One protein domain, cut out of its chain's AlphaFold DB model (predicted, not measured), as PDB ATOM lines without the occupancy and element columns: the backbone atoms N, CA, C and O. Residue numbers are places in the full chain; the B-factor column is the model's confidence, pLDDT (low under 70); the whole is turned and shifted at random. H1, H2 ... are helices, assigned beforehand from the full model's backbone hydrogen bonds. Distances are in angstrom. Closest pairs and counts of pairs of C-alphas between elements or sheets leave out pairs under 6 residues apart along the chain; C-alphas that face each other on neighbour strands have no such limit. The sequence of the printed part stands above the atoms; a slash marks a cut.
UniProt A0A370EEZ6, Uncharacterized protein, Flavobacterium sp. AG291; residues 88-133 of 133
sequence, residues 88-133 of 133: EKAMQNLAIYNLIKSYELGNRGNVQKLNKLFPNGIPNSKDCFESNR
ATOM      1  N   GLU A  88       4.121 -18.563 -31.421       93.38
ATOM      2  CA  GLU A  88       3.126 -17.615 -30.938       93.38
ATOM      3  C   GLU A  88       2.027 -18.338 -30.163       93.38
ATOM      4  O   GLU A  88       1.376 -19.249 -30.680       93.38
ATOM      5  N   LYS A  89       1.768 -17.888 -28.930       90.06
ATOM      6  CA  LYS A  89       0.748 -18.484 -28.055       90.06
ATOM      7  C   LYS A  89      -0.635 -18.526 -28.714       90.06
ATOM      8  O   LYS A  89      -1.331 -19.529 -28.611       90.06
ATOM      9  N   ALA A  90      -1.018 -17.468 -29.433       90.75
ATOM     10  CA  ALA A  90      -2.296 -17.417 -30.144       90.75
ATOM     11  C   ALA A  90      -2.416 -18.527 -31.204       90.75
ATOM     12  O   ALA A  90      -3.444 -19.199 -31.284       90.75
ATOM     13  N   MET A  91      -1.346 -18.774 -31.964       93.06
ATOM     14  CA  MET A  91      -1.310 -19.838 -32.970       93.06
ATOM     15  C   MET A  91      -1.324 -21.225 -32.327       93.06
ATOM     16  O   MET A  91      -2.005 -22.117 -32.821       93.06
ATOM     17  N   GLN A  92      -0.640 -21.403 -31.195       93.12
ATOM     18  CA  GLN A  92      -0.677 -22.654 -30.432       93.12
ATOM     19  C   GLN A  92      -2.076 -22.953 -29.882       93.12
ATOM     20  O   GLN A  92      -2.553 -24.081 -30.004       93.12
ATOM     21  N   ASN A  93      -2.772 -21.944 -29.354       92.12
ATOM     22  CA  ASN A  93      -4.158 -22.084 -28.902       92.12
ATOM     23  C   ASN A  93      -5.079 -22.487 -30.064       92.12
ATOM     24  O   ASN A  93      -5.892 -23.403 -29.930       92.12
ATOM     25  N   LEU A  94      -4.909 -21.860 -31.233       94.44
ATOM     26  CA  LEU A  94      -5.661 -22.214 -32.435       94.44
ATOM     27  C   LEU A  94      -5.317 -23.626 -32.938       94.44
ATOM     28  O   LEU A  94      -6.200 -24.348 -33.405       94.44
ATOM     29  N   ALA A  95      -4.062 -24.057 -32.814       95.88
ATOM     30  CA  ALA A  95      -3.652 -25.417 -33.142       95.88
ATOM     31  C   ALA A  95      -4.384 -26.435 -32.253       95.88
ATOM     32  O   ALA A  95      -4.949 -27.401 -32.765       95.88
ATOM     33  N   ILE A  96      -4.429 -26.202 -30.937       95.31
ATOM     34  CA  ILE A  96      -5.129 -27.071 -29.979       95.31
ATOM     35  C   ILE A  96      -6.630 -27.131 -30.286       95.31
ATOM     36  O   ILE A  96      -7.191 -28.227 -30.321       95.31
ATOM     37  N   TYR A  97      -7.263 -25.991 -30.582       96.06
ATOM     38  CA  TYR A  97      -8.656 -25.947 -31.038       96.06
ATOM     39  C   TYR A  97      -8.886 -26.882 -32.233       96.06
ATOM     40  O   TYR A  97      -9.780 -27.728 -32.201       96.06
ATOM     41  N   ASN A  98      -8.044 -26.773 -33.264       97.38
ATOM     42  CA  ASN A  98      -8.148 -27.588 -34.473       97.38
ATOM     43  C   ASN A  98      -7.927 -29.085 -34.183       97.38
ATOM     44  O   ASN A  98      -8.639 -29.930 -34.721       97.38
ATOM     45  N   LEU A  99      -6.996 -29.427 -33.289       97.00
ATOM     46  CA  LEU A  99      -6.751 -30.810 -32.877       97.00
ATOM     47  C   LEU A  99      -7.976 -31.435 -32.192       97.00
ATOM     48  O   LEU A  99      -8.369 -32.555 -32.519       97.00
ATOM     49  N   ILE A 100      -8.587 -30.707 -31.254       96.88
ATOM     50  CA  ILE A 100      -9.800 -31.158 -30.562       96.88
ATOM     51  C   ILE A 100     -10.957 -31.250 -31.557       96.88
ATOM     52  O   ILE A 100     -11.677 -32.244 -31.560       96.88
ATOM     53  N   LYS A 101     -11.111 -30.264 -32.449       97.38
ATOM     54  CA  LYS A 101     -12.204 -30.250 -33.424       97.38
ATOM     55  C   LYS A 101     -12.138 -31.425 -34.400       97.38
ATOM     56  O   LYS A 101     -13.150 -32.075 -34.649       97.38
ATOM     57  N   SER A 102     -10.940 -31.747 -34.885       97.12
ATOM     58  CA  SER A 102     -10.680 -32.956 -35.675       97.12
ATOM     59  C   SER A 102     -11.134 -34.221 -34.932       97.12
ATOM     60  O   SER A 102     -11.832 -35.076 -35.484       97.12
ATOM     61  N   TYR A 103     -10.822 -34.308 -33.634       96.38
ATOM     62  CA  TYR A 103     -11.272 -35.405 -32.785       96.38
ATOM     63  C   TYR A 103     -12.794 -35.444 -32.608       96.38
ATOM     64  O   TYR A 103     -13.386 -36.512 -32.752       96.38
ATOM     65  N   GLU A 104     -13.467 -34.323 -32.365       95.69
ATOM     66  CA  GLU A 104     -14.937 -34.286 -32.284       95.69
ATOM     67  C   GLU A 104     -15.609 -34.845 -33.544       95.69
ATOM     68  O   GLU A 104     -16.620 -35.537 -33.450       95.69
ATOM     69  N   LEU A 105     -15.015 -34.597 -34.714       95.88
ATOM     70  CA  LEU A 105     -15.514 -35.064 -36.009       95.88
ATOM     71  C   LEU A 105     -15.170 -36.527 -36.328       95.88
ATOM     72  O   LEU A 105     -15.542 -37.031 -37.384       95.88
ATOM     73  N   GLY A 106     -14.493 -37.225 -35.415       94.00
ATOM     74  CA  GLY A 106     -14.208 -38.653 -35.531       94.00
ATOM     75  C   GLY A 106     -12.755 -38.995 -35.851       94.00
ATOM     76  O   GLY A 106     -12.428 -40.183 -35.876       94.00
ATOM     77  N   ASN A 107     -11.850 -38.018 -36.010       91.75
ATOM     78  CA  ASN A 107     -10.429 -38.330 -36.159       91.75
ATOM     79  C   ASN A 107      -9.856 -38.872 -34.849       91.75
ATOM     80  O   ASN A 107      -9.701 -38.159 -33.857       91.75
ATOM     81  N   ARG A 108      -9.483 -40.147 -34.829       91.31
ATOM     82  CA  ARG A 108      -8.845 -40.762 -33.655       91.31
ATOM     83  C   ARG A 108      -7.320 -40.826 -33.758       91.31
ATOM     84  O   ARG A 108      -6.680 -41.273 -32.810       91.31
ATOM     85  N   GLY A 109      -6.729 -40.330 -34.847       89.06
ATOM     86  CA  GLY A 109      -5.292 -40.394 -35.126       89.06
ATOM     87  C   GLY A 109      -4.405 -39.747 -34.058       89.06
ATOM     88  O   GLY A 109      -3.296 -40.215 -33.819       89.06
ATOM     89  N   ASN A 110      -4.907 -38.733 -33.343       90.25
ATOM     90  CA  ASN A 110      -4.171 -38.043 -32.277       90.25
ATOM     91  C   ASN A 110      -4.735 -38.264 -30.864       90.25
ATOM     92  O   ASN A 110      -4.394 -37.514 -29.949       90.25
ATOM     93  N   VAL A 111      -5.557 -39.293 -30.636       93.50
ATOM     94  CA  VAL A 111      -6.193 -39.501 -29.318       93.50
ATOM     95  C   VAL A 111      -5.174 -39.623 -28.177       93.50
ATOM     96  O   VAL A 111      -5.359 -39.045 -27.112       93.50
ATOM     97  N   GLN A 112      -4.041 -40.292 -28.411       93.31
ATOM     98  CA  GLN A 112      -2.984 -40.419 -27.401       93.31
ATOM     99  C   GLN A 112      -2.363 -39.066 -27.036       93.31
ATOM    100  O   GLN A 112      -1.997 -38.844 -25.885       93.31
ATOM    101  N   LYS A 113      -2.235 -38.157 -28.008       94.38
ATOM    102  CA  LYS A 113      -1.723 -36.805 -27.777       94.38
ATOM    103  C   LYS A 113      -2.732 -35.975 -26.993       94.38
ATOM    104  O   LYS A 113      -2.347 -35.325 -26.029       94.38
ATOM    105  N   LEU A 114      -4.010 -36.050 -27.360       95.00
ATOM    106  CA  LEU A 114      -5.085 -35.381 -26.631       95.00
ATOM    107  C   LEU A 114      -5.168 -35.858 -25.178       95.00
ATOM    108  O   LEU A 114      -5.210 -35.024 -24.286       95.00
ATOM    109  N   ASN A 115      -5.065 -37.162 -24.920       94.44
ATOM    110  CA  ASN A 115      -5.053 -37.696 -23.554       94.44
ATOM    111  C   ASN A 115      -3.840 -37.226 -22.732       94.44
ATOM    112  O   ASN A 115      -3.941 -37.082 -21.519       94.44
ATOM    113  N   LYS A 116      -2.689 -36.972 -23.373       94.75
ATOM    114  CA  LYS A 116      -1.518 -36.387 -22.697       94.75
ATOM    115  C   LYS A 116      -1.718 -34.908 -22.370       94.75
ATOM    116  O   LYS A 116      -1.276 -34.465 -21.317       94.75
ATOM    117  N   LEU A 117      -2.348 -34.154 -23.273       92.56
ATOM    118  CA  LEU A 117      -2.656 -32.735 -23.068       92.56
ATOM    119  C   LEU A 117      -3.783 -32.534 -22.046       92.56
ATOM    120  O   LEU A 117      -3.754 -31.578 -21.278       92.56
ATOM    121  N   PHE A 118      -4.749 -33.451 -22.022       93.81
ATOM    122  CA  PHE A 118      -5.972 -33.368 -21.231       93.81
ATOM    123  C   PHE A 118      -6.204 -34.669 -20.442       93.81
ATOM    124  O   PHE A 118      -7.121 -35.434 -20.753       93.81
ATOM    125  N   PRO A 119      -5.390 -34.944 -19.407       92.88
ATOM    126  CA  PRO A 119      -5.467 -36.197 -18.650       92.88
ATOM    127  C   PRO A 119      -6.792 -36.377 -17.892       92.88
ATOM    128  O   PRO A 119      -7.183 -37.504 -17.606       92.88
ATOM    129  N   ASN A 120      -7.501 -35.280 -17.606       93.38
ATOM    130  CA  ASN A 120      -8.772 -35.281 -16.874       93.38
ATOM    131  C   ASN A 120     -10.005 -35.286 -17.795       93.38
ATOM    132  O   ASN A 120     -11.116 -35.030 -17.337       93.38
ATOM    133  N   GLY A 121      -9.811 -35.561 -19.085       92.06
ATOM    134  CA  GLY A 121     -10.869 -35.559 -20.091       92.06
ATOM    135  C   GLY A 121     -10.648 -34.485 -21.149       92.06
ATOM    136  O   GLY A 121     -10.283 -33.351 -20.843       92.06
ATOM    137  N   ILE A 122     -10.870 -34.865 -22.406       93.12
ATOM    138  CA  ILE A 122     -10.727 -33.981 -23.564       93.12
ATOM    139  C   ILE A 122     -11.922 -33.011 -23.569       93.12
ATOM    140  O   ILE A 122     -13.059 -33.485 -23.661       93.12
ATOM    141  N   PRO A 123     -11.703 -31.687 -23.456       92.94
ATOM    142  CA  PRO A 123     -12.790 -30.712 -23.509       92.94
ATOM    143  C   PRO A 123     -13.357 -30.612 -24.929       92.94
ATOM    144  O   PRO A 123     -12.746 -31.094 -25.884       92.94
ATOM    145  N   ASN A 124     -14.501 -29.942 -25.085       93.31
ATOM    146  CA  ASN A 124     -14.956 -29.559 -26.419       93.31
ATOM    147  C   ASN A 124     -14.064 -28.425 -26.976       93.31
ATOM    148  O   ASN A 124     -13.413 -27.685 -26.226       93.31
ATOM    149  N   SER A 125     -14.011 -28.286 -28.299       91.06
ATOM    150  CA  SER A 125     -13.111 -27.342 -28.958       91.06
ATOM    151  C   SER A 125     -13.452 -25.888 -28.617       91.06
ATOM    152  O   SER A 125     -12.543 -25.081 -28.428       91.06
ATOM    153  N   LYS A 126     -14.740 -25.549 -28.483       88.25
ATOM    154  CA  LYS A 126     -15.208 -24.191 -28.163       88.25
ATOM    155  C   LYS A 126     -14.803 -23.767 -26.753       88.25
ATOM    156  O   LYS A 126     -14.166 -22.728 -26.607       88.25
ATOM    157  N   ASP A 127     -15.067 -24.605 -25.756       85.81
ATOM    158  CA  ASP A 127     -14.721 -24.365 -24.351       85.81
ATOM    159  C   ASP A 127     -13.207 -24.152 -24.196       85.81
ATOM    160  O   ASP A 127     -12.746 -23.281 -23.455       85.81
ATOM    161  N   CYS A 128     -12.413 -24.930 -24.942       81.12
ATOM    162  CA  CYS A 128     -10.961 -24.806 -24.950       81.12
ATOM    163  C   CYS A 128     -10.483 -23.488 -25.584       81.12
ATOM    164  O   CYS A 128      -9.507 -22.901 -25.116       81.12
ATOM    165  N   PHE A 129     -11.154 -23.001 -26.630       77.12
ATOM    166  CA  PHE A 129     -10.798 -21.738 -27.277       77.12
ATOM    167  C   PHE A 129     -11.179 -20.520 -26.425       77.12
ATOM    168  O   PHE A 129     -10.388 -19.588 -26.298       77.12
ATOM    169  N   GLU A 130     -12.354 -20.543 -25.794       74.50
ATOM    170  CA  GLU A 130     -12.852 -19.448 -24.951       74.50
ATOM    171  C   GLU A 130     -12.054 -19.289 -23.650       74.50
ATOM    172  O   GLU A 130     -11.800 -18.166 -23.226       74.50
ATOM    173  N   SER A 131     -11.564 -20.387 -23.068       64.44
ATOM    174  CA  SER A 131     -10.730 -20.357 -21.851       64.44
ATOM    175  C   SER A 131      -9.338 -19.736 -22.057       64.44
ATOM    176  O   SER A 131      -8.613 -19.491 -21.094       64.44
ATOM    177  N   ASN A 132      -8.930 -19.532 -23.310       57.44
ATOM    178  CA  ASN A 132      -7.578 -19.139 -23.707       57.44
ATOM    179  C   ASN A 132      -7.503 -17.731 -24.330       57.44
ATOM    180  O   ASN A 132      -6.458 -17.372 -24.889       57.44
ATOM    181  N   ARG A 133      -8.599 -16.968 -24.265       53.88
ATOM    182  CA  ARG A 133      -8.755 -15.623 -24.828       53.88
ATOM    183  C   ARG A 133      -8.665 -14.553 -23.745       53.88
ATOM    184  O   ARG A 133      -8.097 -13.486 -24.062       53.88
TER     185      ARG A 133
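This is residues 88 to 133 of the 133 residues of an uncharacterized protein of Flavobacterium sp. AG291 (UniProt A0A370EEZ6). Look first for one long helix, H1, with the rest of the chain folded back along one side of it: the short helix H3 packs beside H1, and the short helix H2 sits near the last turns of H1. H2 and H3 keep a gap between them, and a loop of residues 118 to 124 leads from the one to the other. You have 46 residues printed, with three named helices in the order H1, H2, H3 and no named strand; the class is all helix. The whole is compact, with a radius of gyration of the C-alphas of 10.0 A, and its C-alphas span 26 by 20 by 18 A.

Begin with H1, residues 89 to 104, and go from it to H3, residues 125 to 130. These two touch, with 10 pairs of C-alphas within 8 A. Their closest C-alphas are those of Tyr 97 and Ser 125, 5.1 A apart. H1 and H3 run opposite ways at a shallow tilt of 28 degrees, and their centres are 8.8 A apart. Now turn to H2, residues 111 to 117, which touches H1, but only just, with 3 pairs of C-alphas within 8 A. H1 touches H2 with residues 99 to 103 alone, and the closest C-alphas are those of Tyr 103 and Val 111, 7.4 A apart. Their tilt of 37 degrees is only just steep; they run opposite ways and form a helical hairpin. H2 and H3 are apart. Along the backbones of H1, H2 and H3, every O i to N i+4 pair is within hydrogen-bond range.

Find C-alpha 89 at (0.748, -18.484, -28.055); from there H1 runs 22.7 A to C-alpha 104 at (-14.937, -34.286, -32.284). H2 starts at C-alpha 111, at (-6.193, -39.501, -29.318), and covers 9.9 A to C-alpha 117. H3 covers 8.9 A from C-alpha 125 to C-alpha 130, which you find at (-12.852, -19.448, -24.951).

The two C-alphas farthest apart are those of Glu 88 and Gly 106, at 27.6 A, while the first and last printed C-alphas, of Glu 88 and Arg 133, are 13.5 A apart. The printed part has no cut, and it ends at residue 133, the chain's last residue. The link from H1 to H2, six residues, and the link from H2 to H3, seven residues, are both short. In the B-factor column the mean pLDDT of the printed part is 90.2; look at residues 131 to 133 for the values under 70, where the model's confidence is low.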